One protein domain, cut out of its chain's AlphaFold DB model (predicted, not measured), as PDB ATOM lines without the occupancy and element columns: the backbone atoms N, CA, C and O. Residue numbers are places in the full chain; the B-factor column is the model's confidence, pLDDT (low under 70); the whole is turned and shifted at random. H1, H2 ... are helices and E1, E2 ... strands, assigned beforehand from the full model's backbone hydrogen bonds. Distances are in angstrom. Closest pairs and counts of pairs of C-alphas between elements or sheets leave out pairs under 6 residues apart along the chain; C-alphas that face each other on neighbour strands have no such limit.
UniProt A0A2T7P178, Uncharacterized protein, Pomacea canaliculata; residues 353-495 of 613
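AT A GLANCE: This is residues 353 to 495 of the 613 residues of an uncharacterized protein of Pomacea canaliculata (UniProt A0A2T7P178). There is little regular structure: two small four-stranded sheets, E2-E1-E3-E4 and E6-E5-E8-E7, stand toward opposite ends of a loop-rich body, the first strongly twisted. The 143 printed residues hold E1, E2, H1, E3 to E8 in chain order; the class is mostly strand, with 41 residues in named elements. The first sheet is antiparallel, the second mixed. It is compact, radius of gyration of the C-alphas 15.5 A, spanning 45 by 36 by 25 A.

HOW THE PARTS SIT: E1, residues 353 to 357, and E2, 370 to 372, form a hairpin; N 371 and O 356 are 2.8 A apart. H1, 385 to 388, is too short for O i to N i+4 pairs. E3, 396 to 401, is antiparallel to E1 (N 397 to O 355, 2.8 A) and forms a hairpin with E4, 406 to 411. E5, 440 to 444, and E6, 450 to 454, form a hairpin, as do E7, 465 to 467, and E8, 474 to 477. E5 and E8 are parallel (N 475 to O 440, 2.8 A).

IN THESE COORDINATES: E1 begins at C-alpha 353 (48.633, -38.026, 13.947). E3 spans 16.6 A. E8 ends at C-alpha 477 (32.017, -39.246, -7.521).

THE WHOLE: The printed part has no cut. Links E1 to E2, E2 to H1 and E4 to E5 are long. Mean pLDDT of the printed part is 70.4; residues 400 to 436 are under 70, among others.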
ATOM      1  N   ILE A 353      49.954 -38.314  14.522       80.69
ATOM      2  CA  ILE A 353      48.633 -38.026  13.947       80.69
ATOM      3  C   ILE A 353      48.003 -39.304  13.412       80.69
ATOM      4  O   ILE A 353      48.678 -40.281  13.108       80.69
ATOM      5  N   GLY A 354      46.681 -39.305  13.302       82.44
ATOM      6  CA  GLY A 354      45.922 -40.475  12.890       82.44
ATOM      7  C   GLY A 354      45.932 -40.675  11.383       82.44
ATOM      8  O   GLY A 354      44.858 -40.806  10.823       82.44
ATOM      9  N   LEU A 355      47.080 -40.618  10.708       79.62
ATOM     10  CA  LEU A 355      47.171 -40.705   9.245       79.62
ATOM     11  C   LEU A 355      47.976 -41.938   8.833       79.62
ATOM     12  O   LEU A 355      49.010 -42.217   9.433       79.62
ATOM     13  N   ARG A 356      47.535 -42.658   7.801       77.38
ATOM     14  CA  ARG A 356      48.221 -43.851   7.277       77.38
ATOM     15  C   ARG A 356      47.893 -44.113   5.812       77.38
ATOM     16  O   ARG A 356      46.988 -43.492   5.266       77.38
ATOM     17  N   THR A 357      48.580 -45.059   5.185       72.50
ATOM     18  CA  THR A 357      48.225 -45.571   3.847       72.50
ATOM     19  C   THR A 357      46.968 -46.450   3.858       72.50
ATOM     20  O   THR A 357      46.659 -47.102   4.862       72.50
ATOM     21  N   SER A 358      46.265 -46.504   2.722       67.94
ATOM     22  CA  SER A 358      45.163 -47.439   2.460       67.94
ATOM     23  C   SER A 358      45.599 -48.915   2.511       67.94
ATOM     24  O   SER A 358      46.788 -49.245   2.574       67.94
ATOM     25  N   ARG A 359      44.617 -49.829   2.524       67.38
ATOM     26  CA  ARG A 359      44.858 -51.280   2.535       67.38
ATOM     27  C   ARG A 359      44.971 -51.852   1.120       67.38
ATOM     28  O   ARG A 359      44.420 -51.319   0.162       67.38
ATOM     29  N   THR A 360      45.641 -52.996   0.999       65.56
ATOM     30  CA  THR A 360      45.893 -53.682  -0.280       65.56
ATOM     31  C   THR A 360      44.678 -54.397  -0.881       65.56
ATOM     32  O   THR A 360      44.738 -54.809  -2.039       65.56
ATOM     33  N   ASP A 361      43.586 -54.552  -0.126       72.50
ATOM     34  CA  ASP A 361      42.319 -55.158  -0.555       72.50
ATOM     35  C   ASP A 361      41.305 -54.145  -1.123       72.50
ATOM     36  O   ASP A 361      40.227 -54.535  -1.575       72.50
ATOM     37  N   TRP A 362      41.644 -52.853  -1.130       77.25
ATOM     38  CA  TRP A 362      40.774 -51.781  -1.611       77.25
ATOM     39  C   TRP A 362      40.725 -51.682  -3.151       77.25
ATOM     40  O   TRP A 362      41.636 -52.149  -3.844       77.25
ATOM     41  N   PRO A 363      39.678 -51.047  -3.721       75.25
ATOM     42  CA  PRO A 363      39.624 -50.732  -5.147       75.25
ATOM     43  C   PRO A 363      40.875 -49.990  -5.638       75.25
ATOM     44  O   PRO A 363      41.431 -49.147  -4.937       75.25
ATOM     45  N   LYS A 364      41.303 -50.264  -6.881       72.44
ATOM     46  CA  LYS A 364      42.568 -49.746  -7.449       72.44
ATOM     47  C   LYS A 364      42.708 -48.221  -7.403       72.44
ATOM     48  O   LYS A 364      43.829 -47.732  -7.337       72.44
ATOM     49  N   TYR A 365      41.602 -47.484  -7.416       75.50
ATOM     50  CA  TYR A 365      41.596 -46.023  -7.345       75.50
ATOM     51  C   TYR A 365      41.936 -45.450  -5.958       75.50
ATOM     52  O   TYR A 365      42.199 -44.261  -5.843       75.50
ATOM     53  N   TYR A 366      42.036 -46.292  -4.924       76.75
ATOM     54  CA  TYR A 366      42.580 -45.920  -3.611       76.75
ATOM     55  C   TYR A 366      44.015 -46.396  -3.378       76.75
ATOM     56  O   TYR A 366      44.502 -46.329  -2.247       76.75
ATOM     57  N   LYS A 367      44.708 -46.903  -4.404       70.88
ATOM     58  CA  LYS A 367      46.027 -47.538  -4.255       70.88
ATOM     59  C   LYS A 367      47.064 -46.652  -3.547       70.88
ATOM     60  O   LYS A 367      47.928 -47.187  -2.859       70.88
ATOM     61  N   TYR A 368      46.956 -45.329  -3.687       69.06
ATOM     62  CA  TYR A 368      47.820 -44.347  -3.018       69.06
ATOM     63  C   TYR A 368      47.026 -43.355  -2.154       69.06
ATOM     64  O   TYR A 368      47.514 -42.275  -1.815       69.06
ATOM     65  N   ALA A 369      45.789 -43.706  -1.794       73.81
ATOM     66  CA  ALA A 369      44.992 -42.917  -0.871       73.81
ATOM     67  C   ALA A 369      45.550 -43.028   0.553       73.81
ATOM     68  O   ALA A 369      45.982 -44.094   1.006       73.81
ATOM     69  N   LEU A 370      45.495 -41.915   1.278       76.88
ATOM     70  CA  LEU A 370      45.723 -41.900   2.714       76.88
ATOM     71  C   LEU A 370      44.388 -42.024   3.443       76.88
ATOM     72  O   LEU A 370      43.355 -41.577   2.948       76.88
ATOM     73  N   MET A 371      44.418 -42.610   4.631       80.56
ATOM     74  CA  MET A 371      43.256 -42.820   5.478       80.56
ATOM     75  C   MET A 371      43.524 -42.276   6.879       80.56
ATOM     76  O   MET A 371      44.634 -42.380   7.409       80.56
ATOM     77  N   TRP A 372      42.493 -41.685   7.464       85.94
ATOM     78  CA  TRP A 372      42.472 -41.202   8.828       85.94
ATOM     79  C   TRP A 372      42.206 -42.334   9.833       85.94
ATOM     80  O   TRP A 372      41.771 -43.434   9.488       85.94
ATOM     81  N   ALA A 373      42.457 -42.051  11.108       84.75
ATOM     82  CA  ALA A 373      42.289 -42.977  12.218       84.75
ATOM     83  C   ALA A 373      40.844 -43.482  12.367       84.75
ATOM     84  O   ALA A 373      40.611 -44.659  12.634       84.75
ATOM     85  N   ASP A 374      39.873 -42.605  12.126       85.00
ATOM     86  CA  ASP A 374      38.445 -42.938  12.113       85.00
ATOM     87  C   ASP A 374      38.023 -43.838  10.931       85.00
ATOM     88  O   ASP A 374      36.892 -44.317  10.898       85.00
ATOM     89  N   GLY A 375      38.935 -44.119   9.994       82.62
ATOM     90  CA  GLY A 375      38.684 -44.916   8.798       82.62
ATOM     91  C   GLY A 375      38.281 -44.097   7.573       82.62
ATOM     92  O   GLY A 375      38.009 -44.700   6.539       82.62
ATOM     93  N   THR A 376      38.259 -42.759   7.656       87.00
ATOM     94  CA  THR A 376      37.885 -41.911   6.510       87.00
ATOM     95  C   THR A 376      39.029 -41.633   5.545       87.00
ATOM     96  O   THR A 376      40.178 -41.469   5.960       87.00
ATOM     97  N   VAL A 377      38.734 -41.524   4.250       84.50
ATOM     98  CA  VAL A 377      39.733 -41.147   3.237       84.50
ATOM     99  C   VAL A 377      40.211 -39.699   3.439       84.50
ATOM    100  O   VAL A 377      39.444 -38.785   3.740       84.50
ATOM    101  N   SER A 378      41.518 -39.479   3.295       81.88
ATOM    102  CA  SER A 378      42.167 -38.175   3.443       81.88
ATOM    103  C   SER A 378      42.406 -37.524   2.082       81.88
ATOM    104  O   SER A 378      43.399 -37.806   1.413       81.88
ATOM    105  N   TYR A 379      41.508 -36.621   1.679       75.56
ATOM    106  CA  TYR A 379      41.567 -35.958   0.369       75.56
ATOM    107  C   TYR A 379      42.525 -34.756   0.268       75.56
ATOM    108  O   TYR A 379      42.411 -33.978  -0.675       75.56
ATOM    109  N   GLU A 380      43.464 -34.545   1.196       66.19
ATOM    110  CA  GLU A 380      44.275 -33.314   1.222       66.19
ATOM    111  C   GLU A 380      45.347 -33.228   0.123       66.19
ATOM    112  O   GLU A 380      46.541 -33.447   0.350       66.19
ATOM    113  N   THR A 381      44.942 -32.823  -1.079       53.84
ATOM    114  CA  THR A 381      45.876 -32.646  -2.195       53.84
ATOM    115  C   THR A 381      46.685 -31.353  -2.075       53.84
ATOM    116  O   THR A 381      46.172 -30.237  -2.195       53.84
ATOM    117  N   ASN A 382      47.999 -31.511  -1.900       49.94
ATOM    118  CA  ASN A 382      48.940 -31.134  -2.961       49.94
ATOM    119  C   ASN A 382      50.325 -31.773  -2.722       49.94
ATOM    120  O   ASN A 382      51.113 -31.296  -1.905       49.94
ATOM    121  N   THR A 383      50.604 -32.852  -3.461       50.16
ATOM    122  CA  THR A 383      51.851 -33.646  -3.470       50.16
ATOM    123  C   THR A 383      52.315 -34.195  -2.119       50.16
ATOM    124  O   THR A 383      53.422 -33.915  -1.655       50.16
ATOM    125  N   THR A 384      51.463 -35.026  -1.525       48.41
ATOM    126  CA  THR A 384      51.865 -36.128  -0.635       48.41
ATOM    127  C   THR A 384      51.873 -37.465  -1.391       48.41
ATOM    128  O   THR A 384      52.829 -38.219  -1.241       48.41
ATOM    129  N   GLN A 385      50.875 -37.713  -2.249       47.59
ATOM    130  CA  GLN A 385      50.658 -38.971  -2.987       47.59
ATOM    131  C   GLN A 385      51.829 -39.398  -3.898       47.59
ATOM    132  O   GLN A 385      52.314 -40.517  -3.738       47.59
ATOM    133  N   ASP A 386      52.389 -38.482  -4.708       42.97
ATOM    134  CA  ASP A 386      53.561 -38.706  -5.589       42.97
ATOM    135  C   ASP A 386      54.740 -39.471  -4.939       42.97
ATOM    136  O   ASP A 386      55.523 -40.123  -5.629       42.97
ATOM    137  N   PHE A 387      54.915 -39.368  -3.615       46.47
ATOM    138  CA  PHE A 387      56.000 -40.033  -2.880       46.47
ATOM    139  C   PHE A 387      55.618 -41.400  -2.284       46.47
ATOM    140  O   PHE A 387      56.511 -42.216  -2.045       46.47
ATOM    141  N   PHE A 388      54.326 -41.704  -2.107       48.84
ATOM    142  CA  PHE A 388      53.866 -43.057  -1.754       48.84
ATOM    143  C   PHE A 388      53.971 -44.023  -2.946       48.84
ATOM    144  O   PHE A 388      54.130 -45.225  -2.740       48.84
ATOM    145  N   LEU A 389      54.013 -43.500  -4.181       43.53
ATOM    146  CA  LEU A 389      54.225 -44.255  -5.429       43.53
ATOM    147  C   LEU A 389      55.458 -45.186  -5.417       43.53
ATOM    148  O   LEU A 389      55.530 -46.120  -6.216       43.53
ATOM    149  N   GLY A 390      56.440 -44.931  -4.544       43.00
ATOM    150  CA  GLY A 390      57.695 -45.685  -4.463       43.00
ATOM    151  C   GLY A 390      57.772 -46.778  -3.390       43.00
ATOM    152  O   GLY A 390      58.741 -47.538  -3.407       43.00
ATOM    153  N   GLN A 391      56.819 -46.874  -2.452       48.78
ATOM    154  CA  GLN A 391      56.910 -47.814  -1.322       48.78
ATOM    155  C   GLN A 391      55.759 -48.825  -1.303       48.78
ATOM    156  O   GLN A 391      54.593 -48.477  -1.171       48.78
ATOM    157  N   SER A 392      56.098 -50.113  -1.366       45.59
ATOM    158  CA  SER A 392      55.151 -51.233  -1.272       45.59
ATOM    159  C   SER A 392      54.815 -51.623   0.177       45.59
ATOM    160  O   SER A 392      54.595 -52.801   0.459       45.59
ATOM    161  N   ARG A 393      54.891 -50.674   1.115       53.97
ATOM    162  CA  ARG A 393      54.804 -50.894   2.566       53.97
ATOM    163  C   ARG A 393      53.869 -49.856   3.171       53.97
ATOM    164  O   ARG A 393      53.895 -48.704   2.746       53.97
ATOM    165  N   ALA A 394      53.050 -50.271   4.134       59.38
ATOM    166  CA  ALA A 394      52.230 -49.328   4.873       59.38
ATOM    167  C   ALA A 394      53.106 -48.457   5.783       59.38
ATOM    168  O   ALA A 394      54.186 -48.876   6.193       59.38
ATOM    169  N   VAL A 395      52.653 -47.234   6.048       63.19
ATOM    170  CA  VAL A 395      53.361 -46.241   6.871       63.19
ATOM    171  C   VAL A 395      52.357 -45.328   7.568       63.19
ATOM    172  O   VAL A 395      51.271 -45.069   7.035       63.19
ATOM    173  N   CYS A 396      52.733 -44.819   8.742       70.25
ATOM    174  CA  CYS A 396      51.900 -43.946   9.571       70.25
ATOM    175  C   CYS A 396      52.516 -42.548   9.715       70.25
ATOM    176  O   CYS A 396      53.733 -42.381   9.733       70.25
ATOM    177  N   GLY A 397      51.669 -41.523   9.776       70.00
ATOM    178  CA  GLY A 397      52.066 -40.120   9.773       70.00
ATOM    179  C   GLY A 397      52.285 -39.549  11.172       70.00
ATOM    180  O   GLY A 397      51.424 -39.665  12.042       70.00
ATOM    181  N   PHE A 398      53.377 -38.813  11.362       71.00
ATOM    182  CA  PHE A 398      53.568 -37.939  12.519       71.00
ATOM    183  C   PHE A 398      53.835 -36.503  12.076       71.00
ATOM    184  O   PHE A 398      54.546 -36.246  11.110       71.00
ATOM    185  N   TYR A 399      53.221 -35.541  12.753       70.94
ATOM    186  CA  TYR A 399      53.323 -34.132  12.408       70.94
ATOM    187  C   TYR A 399      54.500 -33.488  13.135       70.94
ATOM    188  O   TYR A 399      54.508 -33.410  14.363       70.94
ATOM    189  N   GLN A 400      55.477 -32.991  12.381       63.94
ATOM    190  CA  GLN A 400      56.586 -32.216  12.922       63.94
ATOM    191  C   GLN A 400      56.289 -30.715  12.813       63.94
ATOM    192  O   GLN A 400      55.982 -30.176  11.747       63.94
ATOM    193  N   PHE A 401      56.418 -30.027  13.944       61.91
ATOM    194  CA  PHE A 401      56.296 -28.583  14.067       61.91
ATOM    195  C   PHE A 401      57.683 -27.952  14.242       61.91
ATOM    196  O   PHE A 401      58.083 -27.532  15.329       61.91
ATOM    197  N   THR A 402      58.439 -27.867  13.148       53.88
ATOM    198  CA  THR A 402      59.637 -27.024  13.064       53.88
ATOM    199  C   THR A 402      59.289 -25.732  12.323       53.88
ATOM    200  O   THR A 402      58.557 -25.719  11.340       53.88
ATOM    201  N   MET A 403      59.779 -24.583  12.795       50.75
ATOM    202  CA  MET A 403      59.665 -23.336  12.027       50.75
ATOM    203  C   MET A 403      60.828 -23.271  11.025       50.75
ATOM    204  O   MET A 403      61.973 -23.374  11.468       50.75
ATOM    205  N   PRO A 404      60.591 -23.063   9.712       45.03
ATOM    206  CA  PRO A 404      59.316 -22.731   9.059       45.03
ATOM    207  C   PRO A 404      58.566 -23.932   8.435       45.03
ATOM    208  O   PRO A 404      57.545 -23.726   7.778       45.03
ATOM    209  N   LEU A 405      59.077 -25.158   8.576       44.22
ATOM    210  CA  LEU A 405      58.664 -26.339   7.813       44.22
ATOM    211  C   LEU A 405      57.695 -27.240   8.597       44.22
ATOM    212  O   LEU A 405      58.061 -27.974   9.504       44.22
ATOM    213  N   ARG A 406      56.423 -27.202   8.193       56.00
ATOM    214  CA  ARG A 406      55.367 -28.096   8.690       56.00
ATOM    215  C   ARG A 406      55.355 -29.386   7.871       56.00
ATOM    216  O   ARG A 406      54.643 -29.463   6.867       56.00
ATOM    217  N   SER A 407      56.143 -30.372   8.277       54.47
ATOM    218  CA  SER A 407      56.205 -31.695   7.647       54.47
ATOM    219  C   SER A 407      55.264 -32.690   8.332       54.47
ATOM    220  O   SER A 407      55.080 -32.676   9.549       54.47
ATOM    221  N   VAL A 408      54.675 -33.585   7.537       56.94
ATOM    222  CA  VAL A 408      54.236 -34.894   8.032       56.94
ATOM    223  C   VAL A 408      55.368 -35.854   7.698       56.94
ATOM    224  O   VAL A 408      55.792 -35.915   6.551       56.94
ATOM    225  N   LEU A 409      55.890 -36.546   8.696       57.97
ATOM    226  CA  LEU A 409      56.934 -37.553   8.570       57.97
ATOM    227  C   LEU A 409      56.320 -38.950   8.701       57.97
ATOM    228  O   LEU A 409      55.176 -39.080   9.135       57.97
ATOM    229  N   LEU A 410      57.065 -39.980   8.299       59.47
ATOM    230  CA  LEU A 410      56.563 -41.351   8.202       59.47
ATOM    231  C   LEU A 410      57.275 -42.281   9.193       59.47
ATOM    232  O   LEU A 410      58.502 -42.399   9.172       59.47
ATOM    233  N   GLU A 411      56.489 -42.937  10.043       58.53
ATOM    234  CA  GLU A 411      56.902 -44.010  10.951       58.53
ATOM    235  C   GLU A 411      56.471 -45.384  10.400       58.53
ATOM    236  O   GLU A 411      55.528 -45.490   9.610       58.53
ATOM    237  N   CYS A 412      57.202 -46.415  10.824       57.25
ATOM    238  CA  CYS A 412      57.130 -47.805  10.372       57.25
ATOM    239  C   CYS A 412      56.801 -48.795  11.522       57.25
ATOM    240  O   CYS A 412      57.367 -49.886  11.583       57.25
ATOM    241  N   ASP A 413      55.953 -48.375  12.467       59.09
ATOM    242  CA  ASP A 413      55.268 -49.239  13.450       59.09
ATOM    243  C   ASP A 413      53.803 -48.780  13.574       59.09
ATOM    244  O   ASP A 413      53.379 -48.145  14.550       59.09
ATOM    245  N   CYS A 414      53.033 -49.008  12.510       65.56
ATOM    246  CA  CYS A 414      51.646 -48.598  12.412       65.56
ATOM    247  C   CYS A 414      50.771 -49.289  13.455       65.56
ATOM    248  O   CYS A 414      50.774 -50.499  13.677       65.56
ATOM    249  N   TRP A 415      49.863 -48.479  13.979       63.34
ATOM    250  CA  TRP A 415      48.876 -48.795  15.003       63.34
ATOM    251  C   TRP A 415      47.932 -49.996  14.757       63.34
ATOM    252  O   TRP A 415      47.192 -50.381  15.662       63.34
ATOM    253  N   ASP A 416      47.939 -50.583  13.557       58.25
ATOM    254  CA  ASP A 416      47.098 -51.708  13.142       58.25
ATOM    255  C   ASP A 416      47.893 -52.902  12.579       58.25
ATOM    256  O   ASP A 416      47.280 -53.855  12.101       58.25
ATOM    257  N   GLY A 417      49.231 -52.874  12.670       55.91
ATOM    258  CA  GLY A 417      50.115 -53.968  12.244       55.91
ATOM    259  C   GLY A 417      50.249 -54.136  10.727       55.91
ATOM    260  O   GLY A 417      50.629 -55.208  10.262       55.91
ATOM    261  N   SER A 418      49.916 -53.111   9.935       59.47
ATOM    262  CA  SER A 418      49.977 -53.180   8.465       59.47
ATOM    263  C   SER A 418      51.404 -53.211   7.880       59.47
ATOM    264  O   SER A 418      51.554 -53.379   6.668       59.47
ATOM    265  N   ASP A 419      52.445 -53.008   8.693       57.47
ATOM    266  CA  ASP A 419      53.792 -52.614   8.254       57.47
ATOM    267  C   ASP A 419      54.969 -53.355   8.927       57.47
ATOM    268  O   ASP A 419      56.106 -52.897   8.805       57.47
ATOM    269  N   GLU A 420      54.743 -54.534   9.529       55.50
ATOM    270  CA  GLU A 420      55.754 -55.356  10.247       55.50
ATOM    271  C   GLU A 420      57.005 -55.798   9.423       55.50
ATOM    272  O   GLU A 420      57.826 -56.578   9.901       55.50
ATOM    273  N   ASP A 421      57.186 -55.306   8.192       53.00
ATOM    274  CA  ASP A 421      58.349 -55.549   7.321       53.00
ATOM    275  C   ASP A 421      59.141 -54.261   6.971       53.00
ATOM    276  O   ASP A 421      60.050 -54.292   6.143       53.00
ATOM    277  N   CYS A 422      58.847 -53.096   7.563       51.53
ATOM    278  CA  CYS A 422      59.637 -51.878   7.326       51.53
ATOM    279  C   CYS A 422      60.880 -51.767   8.242       51.53
ATOM    280  O   CYS A 422      60.864 -52.146   9.407       51.53
ATOM    281  N   SER A 423      61.988 -51.229   7.710       46.09
ATOM    282  CA  SER A 423      63.316 -51.264   8.348       46.09
ATOM    283  C   SER A 423      63.949 -49.902   8.676       46.09
ATOM    284  O   SER A 423      65.079 -49.880   9.164       46.09
ATOM    285  N   SER A 424      63.303 -48.768   8.370       47.94
ATOM    286  CA  SER A 424      63.864 -47.429   8.643       47.94
ATOM    287  C   SER A 424      62.846 -46.290   8.527       47.94
ATOM    288  O   SER A 424      62.138 -46.199   7.528       47.94
ATOM    289  N   ILE A 425      62.876 -45.363   9.491       49.06
ATOM    290  CA  ILE A 425      62.192 -44.058   9.438       49.06
ATOM    291  C   ILE A 425      62.814 -43.202   8.322       49.06
ATOM    292  O   ILE A 425      64.040 -43.079   8.249       49.06
ATOM    293  N   PHE A 426      61.984 -42.572   7.484       47.75
ATOM    294  CA  PHE A 426      62.436 -41.653   6.432       47.75
ATOM    295  C   PHE A 426      61.971 -40.218   6.701       47.75
ATOM    296  O   PHE A 426      60.778 -39.938   6.818       47.75
ATOM    297  N   PHE A 427      62.929 -39.290   6.751       42.78
ATOM    298  CA  PHE A 427      62.666 -37.865   6.937       42.78
ATOM    299  C   PHE A 427      62.537 -37.152   5.585       42.78
ATOM    300  O   PHE A 427      63.525 -37.043   4.856       42.78
ATOM    301  N   TYR A 428      61.350 -36.623   5.272       45.31
ATOM    302  CA  TYR A 428      61.113 -35.787   4.091       45.31
ATOM    303  C   TYR A 428      60.504 -34.433   4.482       45.31
ATOM    304  O   TYR A 428      59.451 -34.355   5.113       45.31
ATOM    305  N   GLU A 429      61.172 -33.344   4.091       41.06
ATOM    306  CA  GLU A 429      60.642 -31.983   4.211       41.06
ATOM    307  C   GLU A 429      59.771 -31.643   2.998       41.06
ATOM    308  O   GLU A 429      60.229 -31.660   1.855       41.06
ATOM    309  N   TYR A 430      58.513 -31.285   3.253       48.16
ATOM    310  CA  TYR A 430      57.566 -30.893   2.214       48.16
ATOM    311  C   TYR A 430      57.588 -29.369   2.025       48.16
ATOM    312  O   TYR A 430      57.307 -28.636   2.980       48.16
ATOM    313  N   PRO A 431      57.855 -28.845   0.812       38.50
ATOM    314  CA  PRO A 431      57.604 -27.440   0.526       38.50
ATOM    315  C   PRO A 431      56.087 -27.177   0.573       38.50
ATOM    316  O   PRO A 431      55.309 -28.000   0.081       38.50
ATOM    317  N   PRO A 432      55.626 -26.038   1.124       45.25
ATOM    318  CA  PRO A 432      54.203 -25.765   1.294       45.25
ATOM    319  C   PRO A 432      53.523 -25.440  -0.045       45.25
ATOM    320  O   PRO A 432      53.358 -24.275  -0.413       45.25
ATOM    321  N   LYS A 433      53.091 -26.473  -0.776       49.16
ATOM    322  CA  LYS A 433      52.097 -26.323  -1.846       49.16
ATOM    323  C   LYS A 433      50.704 -26.111  -1.241       49.16
ATOM    324  O   LYS A 433      50.441 -26.480  -0.096       49.16
ATOM    325  N   GLN A 434      49.814 -25.470  -1.998       51.03
ATOM    326  CA  GLN A 434      48.465 -25.135  -1.536       51.03
ATOM    327  C   GLN A 434      47.631 -26.399  -1.319       51.03
ATOM    328  O   GLN A 434      47.087 -26.938  -2.278       51.03
ATOM    329  N   ARG A 435      47.486 -26.834  -0.064       61.28
ATOM    330  CA  ARG A 435      46.469 -27.824   0.302       61.28
ATOM    331  C   ARG A 435      45.092 -27.247   0.001       61.28
ATOM    332  O   ARG A 435      44.739 -26.188   0.531       61.28
ATOM    333  N   LEU A 436      44.349 -27.919  -0.866       61.16
ATOM    334  CA  LEU A 436      42.939 -27.628  -1.081       61.16
ATOM    335  C   LEU A 436      42.134 -28.344   0.012       61.16
ATOM    336  O   LEU A 436      42.395 -29.502   0.328       61.16
ATOM    337  N   PHE A 437      41.200 -27.615   0.617       71.00
ATOM    338  CA  PHE A 437      40.286 -28.095   1.655       71.00
ATOM    339  C   PHE A 437      38.850 -27.928   1.148       71.00
ATOM    340  O   PHE A 437      38.615 -27.112   0.253       71.00
ATOM    341  N   ALA A 438      37.888 -28.613   1.771       74.00
ATOM    342  CA  ALA A 438      36.468 -28.385   1.509       74.00
ATOM    343  C   ALA A 438      36.074 -26.881   1.574       74.00
ATOM    344  O   ALA A 438      36.570 -26.156   2.447       74.00
ATOM    345  N   PRO A 439      35.158 -26.407   0.703       84.31
ATOM    346  CA  PRO A 439      34.450 -27.174  -0.320       84.31
ATOM    347  C   PRO A 439      35.314 -27.441  -1.560       84.31
ATOM    348  O   PRO A 439      35.912 -26.525  -2.130       84.31
ATOM    349  N   ALA A 440      35.335 -28.695  -2.008       86.38
ATOM    350  CA  ALA A 440      36.085 -29.118  -3.186       86.38
ATOM    351  C   ALA A 440      35.406 -30.302  -3.885       86.38
ATOM    352  O   ALA A 440      34.766 -31.130  -3.238       86.38
ATOM    353  N   VAL A 441      35.575 -30.389  -5.202       88.81
ATOM    354  CA  VAL A 441      35.228 -31.563  -6.010       88.81
ATOM    355  C   VAL A 441      36.461 -32.446  -6.147       88.81
ATOM    356  O   VAL A 441      37.506 -31.952  -6.575       88.81
ATOM    357  N   VAL A 442      36.340 -33.721  -5.777       87.44
ATOM    358  CA  VAL A 442      37.407 -34.727  -5.857       87.44
ATOM    359  C   VAL A 442      37.219 -35.564  -7.116       87.44
ATOM    360  O   VAL A 442      36.157 -36.144  -7.314       87.44
ATOM    361  N   TYR A 443      38.263 -35.674  -7.929       85.00
ATOM    362  CA  TYR A 443      38.295 -36.515  -9.123       85.00
ATOM    363  C   TYR A 443      39.438 -37.520  -8.993       85.00
ATOM    364  O   TYR A 443      40.575 -37.106  -8.774       85.00
ATOM    365  N   PHE A 444      39.161 -38.809  -9.162       82.38
ATOM    366  CA  PHE A 444      40.204 -39.831  -9.278       82.38
ATOM    367  C   PHE A 444      40.700 -39.901 -10.723       82.38
ATOM    368  O   PHE A 444      39.901 -39.764 -11.654       82.38
ATOM    369  N   ASP A 445      41.991 -40.164 -10.909       69.00
ATOM    370  CA  ASP A 445      42.452 -40.799 -12.138       69.00
ATOM    371  C   ASP A 445      42.480 -42.325 -11.971       69.00
ATOM    372  O   ASP A 445      42.508 -42.871 -10.864       69.00
ATOM    373  N   GLY A 446      42.430 -43.041 -13.094       66.31
ATOM    374  CA  GLY A 446      42.369 -44.503 -13.090       66.31
ATOM    375  C   GLY A 446      43.647 -45.197 -12.598       66.31
ATOM    376  O   GLY A 446      43.689 -46.431 -12.572       66.31
ATOM    377  N   GLU A 447      44.683 -44.436 -12.227       66.94
ATOM    378  CA  GLU A 447      45.996 -44.934 -11.806       66.94
ATOM    379  C   GLU A 447      46.160 -44.968 -10.273       66.94
ATOM    380  O   GLU A 447      47.047 -45.669  -9.773       66.94
ATOM    381  N   GLY A 448      45.246 -44.325  -9.532       61.72
ATOM    382  CA  GLY A 448      45.178 -44.349  -8.064       61.72
ATOM    383  C   GLY A 448      45.503 -43.020  -7.384       61.72
ATOM    384  O   GLY A 448      45.570 -42.980  -6.152       61.72
ATOM    385  N   GLU A 449      45.706 -41.960  -8.166       65.12
ATOM    386  CA  GLU A 449      45.837 -40.587  -7.689       65.12
ATOM    387  C   GLU A 449      44.472 -39.876  -7.750       65.12
ATOM    388  O   GLU A 449      43.521 -40.333  -8.391       65.12
ATOM    389  N   PHE A 450      44.351 -38.732  -7.075       73.69
ATOM    390  CA  PHE A 450      43.177 -37.873  -7.217       73.69
ATOM    391  C   PHE A 450      43.556 -36.394  -7.170       73.69
ATOM    392  O   PHE A 450      44.531 -35.986  -6.539       73.69
ATOM    393  N   TYR A 451      42.757 -35.557  -7.827       77.12
ATOM    394  CA  TYR A 451      42.904 -34.107  -7.803       77.12
ATOM    395  C   TYR A 451      41.644 -33.431  -7.264       77.12
ATOM    396  O   TYR A 451      40.529 -33.933  -7.383       77.12
ATOM    397  N   GLN A 452      41.835 -32.257  -6.662       80.44
ATOM    398  CA  GLN A 452      40.749 -31.436  -6.134       80.44
ATOM    399  C   GLN A 452      40.569 -30.174  -6.974       80.44
ATOM    400  O   GLN A 452      41.548 -29.511  -7.319       80.44
ATOM    401  N   ALA A 453      39.318 -29.791  -7.218       85.00
ATOM    402  CA  ALA A 453      38.950 -28.473  -7.724       85.00
ATOM    403  C   ALA A 453      38.135 -27.717  -6.655       85.00
ATOM    404  O   ALA A 453      37.147 -28.265  -6.168       85.00
ATOM    405  N   PRO A 454      38.505 -26.483  -6.264       85.00
ATOM    406  CA  PRO A 454      37.735 -25.716  -5.286       85.00
ATOM    407  C   PRO A 454      36.364 -25.326  -5.856       85.00
ATOM    408  O   PRO A 454      36.269 -24.925  -7.016       85.00
ATOM    409  N   ILE A 455      35.319 -25.392  -5.028       86.00
ATOM    410  CA  ILE A 455      33.945 -25.024  -5.404       86.00
ATOM    411  C   ILE A 455      33.348 -24.045  -4.370       86.00
ATOM    412  O   ILE A 455      33.655 -24.144  -3.180       86.00
ATOM    413  N   PRO A 456      32.518 -23.059  -4.758       83.50
ATOM    414  CA  PRO A 456      31.768 -22.242  -3.806       83.50
ATOM    415  C   PRO A 456      30.795 -23.094  -2.979       83.50
ATOM    416  O   PRO A 456      30.103 -23.957  -3.510       83.50
ATOM    417  N   SER A 457      30.656 -22.814  -1.680       75.19
ATOM    418  CA  SER A 457      29.792 -23.594  -0.772       75.19
ATOM    419  C   SER A 457      28.301 -23.608  -1.158       75.19
ATOM    420  O   SER A 457      27.568 -24.520  -0.752       75.19
ATOM    421  N   SER A 458      27.869 -22.608  -1.934       78.69
ATOM    422  CA  SER A 458      26.520 -22.424  -2.478       78.69
ATOM    423  C   SER A 458      26.273 -23.098  -3.832       78.69
ATOM    424  O   SER A 458      25.130 -23.117  -4.282       78.69
ATOM    425  N   GLU A 459      27.308 -23.594  -4.510       84.31
ATOM    426  CA  GLU A 459      27.177 -24.232  -5.823       84.31
ATOM    427  C   GLU A 459      26.866 -25.738  -5.652       84.31
ATOM    428  O   GLU A 459      27.370 -26.370  -4.715       84.31
ATOM    429  N   PRO A 460      25.981 -26.332  -6.477       86.38
ATOM    430  CA  PRO A 460      25.731 -27.769  -6.437       86.38
ATOM    431  C   PRO A 460      26.936 -28.554  -6.968       86.38
ATOM    432  O   PRO A 460      27.669 -28.082  -7.833       86.38
ATOM    433  N   CYS A 461      27.106 -29.789  -6.495       90.25
ATOM    434  CA  CYS A 461      28.097 -30.700  -7.064       90.25
ATOM    435  C   CYS A 461      27.795 -31.011  -8.545       90.25
ATOM    436  O   CYS A 461      26.623 -30.986  -8.944       90.25
ATOM    437  N   PRO A 462      28.815 -31.355  -9.357       90.50
ATOM    438  CA  PRO A 462      28.608 -31.870 -10.711       90.50
ATOM    439  C   PRO A 462      27.679 -33.092 -10.730       90.50
ATOM    440  O   PRO A 462      27.631 -33.841  -9.763       90.50
ATOM    441  N   GLN A 463      26.991 -33.351 -11.846       86.50
ATOM    442  CA  GLN A 463      26.038 -34.476 -11.959       86.50
ATOM    443  C   GLN A 463      26.691 -35.865 -11.803       86.50
ATOM    444  O   GLN A 463      26.034 -36.818 -11.395       86.50
ATOM    445  N   THR A 464      27.998 -35.952 -12.059       86.44
ATOM    446  CA  THR A 464      28.869 -37.110 -11.805       86.44
ATOM    447  C   THR A 464      29.180 -37.349 -10.320       86.44
ATOM    448  O   THR A 464      29.758 -38.383  -9.987       86.44
ATOM    449  N   HIS A 465      28.818 -36.421  -9.428       91.94
ATOM    450  CA  HIS A 465      29.212 -36.400  -8.017       91.94
ATOM    451  C   HIS A 465      28.007 -36.261  -7.070       91.94
ATOM    452  O   HIS A 465      26.988 -35.654  -7.395       91.94
ATOM    453  N   PHE A 466      28.149 -36.774  -5.848       90.31
ATOM    454  CA  PHE A 466      27.272 -36.488  -4.714       90.31
ATOM    455  C   PHE A 466      27.990 -35.589  -3.698       90.31
ATOM    456  O   PHE A 466      29.214 -35.480  -3.704       90.31
ATOM    457  N   ARG A 467      27.224 -34.915  -2.835       89.94
ATOM    458  CA  ARG A 467      27.753 -34.034  -1.786       89.94
ATOM    459  C   ARG A 467      27.788 -34.779  -0.453       89.94
ATOM    460  O   ARG A 467      26.746 -35.296  -0.050       89.94
ATOM    461  N   CYS A 468      28.928 -34.764   0.231       88.94
ATOM    462  CA  CYS A 468      29.004 -35.134   1.643       88.94
ATOM    463  C   CYS A 468      28.179 -34.152   2.503       88.94
ATOM    464  O   CYS A 468      28.069 -32.956   2.204       88.94
ATOM    465  N   ALA A 469      27.569 -34.664   3.563       79.25
ATOM    466  CA  ALA A 469      26.891 -33.913   4.604       79.25
ATOM    467  C   ALA A 469      27.890 -33.244   5.576       79.25
ATOM    468  O   ALA A 469      29.106 -33.415   5.501       79.25
ATOM    469  N   GLY A 470      27.357 -32.444   6.502       68.25
ATOM    470  CA  GLY A 470      28.148 -31.759   7.529       68.25
ATOM    471  C   GLY A 470      28.861 -30.490   7.046       68.25
ATOM    472  O   GLY A 470      28.501 -29.887   6.032       68.25
ATOM    473  N   GLU A 471      29.859 -30.046   7.817       58.38
ATOM    474  CA  GLU A 471      30.640 -28.831   7.523       58.38
ATOM    475  C   GLU A 471      31.596 -29.018   6.327       58.38
ATOM    476  O   GLU A 471      31.924 -28.063   5.616       58.38
ATOM    477  N   SER A 472      32.012 -30.257   6.062       64.81
ATOM    478  CA  SER A 472      32.884 -30.644   4.954       64.81
ATOM    479  C   SER A 472      32.102 -30.850   3.656       64.81
ATOM    480  O   SER A 472      31.724 -31.963   3.302       64.81
ATOM    481  N   ALA A 473      31.903 -29.771   2.902       75.94
ATOM    482  CA  ALA A 473      31.243 -29.798   1.596       75.94
ATOM    483  C   ALA A 473      32.132 -30.380   0.467       75.94
ATOM    484  O   ALA A 473      32.396 -29.707  -0.532       75.94
ATOM    485  N   TYR A 474      32.608 -31.617   0.626       87.69
ATOM    486  CA  TYR A 474      33.239 -32.370  -0.459       87.69
ATOM    487  C   TYR A 474      32.181 -32.873  -1.449       87.69
ATOM    488  O   TYR A 474      31.118 -33.359  -1.055       87.69
ATOM    489  N   CYS A 475      32.481 -32.750  -2.739       91.06
ATOM    490  CA  CYS A 475      31.750 -33.398  -3.817       91.06
ATOM    491  C   CYS A 475      32.569 -34.604  -4.282       91.06
ATOM    492  O   CYS A 475      33.664 -34.420  -4.815       91.06
ATOM    493  N   LEU A 476      32.044 -35.812  -4.085       91.19
ATOM    494  CA  LEU A 476      32.714 -37.076  -4.396       91.19
ATOM    495  C   LEU A 476      31.983 -37.810  -5.531       91.19
ATOM    496  O   LEU A 476      30.765 -37.666  -5.639       91.19
ATOM    497  N   PRO A 477      32.664 -38.577  -6.396       91.25
ATOM    498  CA  PRO A 477      32.017 -39.246  -7.521       91.25
ATOM    499  C   PRO A 477      30.949 -40.248  -7.077       91.25
ATOM    500  O   PRO A 477      31.112 -40.948  -6.083       91.25
ATOM    501  N   VAL A 478      29.858 -40.377  -7.836       90.06
ATOM    502  CA  VAL A 478      28.718 -41.245  -7.464       90.06
ATOM    503  C   VAL A 478      29.118 -42.721  -7.255       90.06
ATOM    504  O   VAL A 478      28.471 -43.414  -6.471       90.06
ATOM    505  N   TYR A 479      30.217 -43.180  -7.867       89.00
ATOM    506  CA  TYR A 479      30.727 -44.546  -7.716       89.00
ATOM    507  C   TYR A 479      31.455 -44.837  -6.395       89.00
ATOM    508  O   TYR A 479      31.658 -46.011  -6.090       89.00
ATOM    509  N   VAL A 480      31.816 -43.825  -5.593       90.44
ATOM    510  CA  VAL A 480      32.356 -44.075  -4.241       90.44
ATOM    511  C   VAL A 480      31.259 -44.227  -3.187       90.44
ATOM    512  O   VAL A 480      31.530 -44.610  -2.063       90.44
ATOM    513  N   ARG A 481      29.990 -44.000  -3.542       90.81
ATOM    514  CA  ARG A 481      28.874 -44.214  -2.618       90.81
ATOM    515  C   ARG A 481      28.494 -45.696  -2.537       90.81
ATOM    516  O   ARG A 481      28.214 -46.316  -3.568       90.81
ATOM    517  N   CYS A 482      28.360 -46.232  -1.323       90.56
ATOM    518  CA  CYS A 482      28.030 -47.642  -1.080       90.56
ATOM    519  C   CYS A 482      29.060 -48.623  -1.688       90.56
ATOM    520  O   CYS A 482      28.678 -49.687  -2.204       90.56
ATOM    521  N   ASN A 483      30.344 -48.241  -1.673       88.19
ATOM    522  CA  ASN A 483      31.496 -49.028  -2.122       88.19
ATOM    523  C   ASN A 483      32.102 -49.905  -0.995       88.19
ATOM    524  O   ASN A 483      32.810 -50.866  -1.303       88.19
ATOM    525  N   GLY A 484      31.774 -49.637   0.278       88.12
ATOM    526  CA  GLY A 484      32.308 -50.313   1.468       88.12
ATOM    527  C   GLY A 484      33.527 -49.642   2.122       88.12
ATOM    528  O   GLY A 484      34.166 -50.262   2.975       88.12
ATOM    529  N   VAL A 485      33.855 -48.413   1.728       88.38
ATOM    530  CA  VAL A 485      34.899 -47.530   2.270       88.38
ATOM    531  C   VAL A 485      34.206 -46.299   2.858       88.38
ATOM    532  O   VAL A 485      33.175 -45.895   2.350       88.38
ATOM    533  N   TYR A 486      34.738 -45.706   3.933       90.38
ATOM    534  CA  TYR A 486      34.236 -44.414   4.411       90.38
ATOM    535  C   TYR A 486      34.955 -43.285   3.673       90.38
ATOM    536  O   TYR A 486      36.048 -42.854   4.042       90.38
ATOM    537  N   ASP A 487      34.351 -42.827   2.591       89.38
ATOM    538  CA  ASP A 487      34.847 -41.735   1.776       89.38
ATOM    539  C   ASP A 487      34.458 -40.370   2.377       89.38
ATOM    540  O   ASP A 487      35.298 -39.471   2.469       89.38
ATOM    541  N   CYS A 488      33.231 -40.194   2.884       89.25
ATOM    542  CA  CYS A 488      32.832 -38.915   3.474       89.25
ATOM    543  C   CYS A 488      33.313 -38.739   4.932       89.25
ATOM    544  O   CYS A 488      33.316 -39.685   5.727       89.25
ATOM    545  N   PRO A 489      33.647 -37.502   5.363       84.81
ATOM    546  CA  PRO A 489      34.112 -37.230   6.726       84.81
ATOM    547  C   PRO A 489      33.141 -37.576   7.868       84.81
ATOM    548  O   PRO A 489      33.605 -37.648   9.010       84.81
ATOM    549  N   SER A 490      31.846 -37.784   7.598       84.69
ATOM    550  CA  SER A 490      30.841 -38.236   8.575       84.69
ATOM    551  C   SER A 490      30.298 -39.649   8.282       84.69
ATOM    552  O   SER A 490      29.361 -40.073   8.955       84.69
ATOM    553  N   HIS A 491      30.933 -40.395   7.362       89.19
ATOM    554  CA  HIS A 491      30.663 -41.799   7.002       89.19
ATOM    555  C   HIS A 491      29.292 -42.043   6.322       89.19
ATOM    556  O   HIS A 491      28.855 -43.183   6.152       89.19
ATOM    557  N   GLU A 492      28.599 -40.973   5.932       89.38
ATOM    558  CA  GLU A 492      27.229 -40.960   5.405       89.38
ATOM    559  C   GLU A 492      27.087 -41.512   3.973       89.38
ATOM    560  O   GLU A 492      25.985 -41.804   3.501       89.38
ATOM    561  N   ASP A 493      28.204 -41.665   3.269       91.25
ATOM    562  CA  ASP A 493      28.322 -42.311   1.962       91.25
ATOM    563  C   ASP A 493      28.002 -43.815   2.006       91.25
ATOM    564  O   ASP A 493      27.465 -44.359   1.035       91.25
ATOM    565  N   GLU A 494      28.214 -44.451   3.161       92.88
ATOM    566  CA  GLU A 494      27.858 -45.848   3.443       92.88
ATOM    567  C   GLU A 494      26.519 -45.995   4.204       92.88
ATOM    568  O   GLU A 494      26.086 -47.108   4.533       92.88
ATOM    569  N   GLU A 495      25.805 -44.891   4.452       90.75
ATOM    570  CA  GLU A 495      24.490 -44.902   5.098       90.75
ATOM    571  C   GLU A 495      23.316 -45.102   4.113       90.75
ATOM    572  O   GLU A 495      23.327 -44.711   2.945       90.75
TER     573      GLU A 495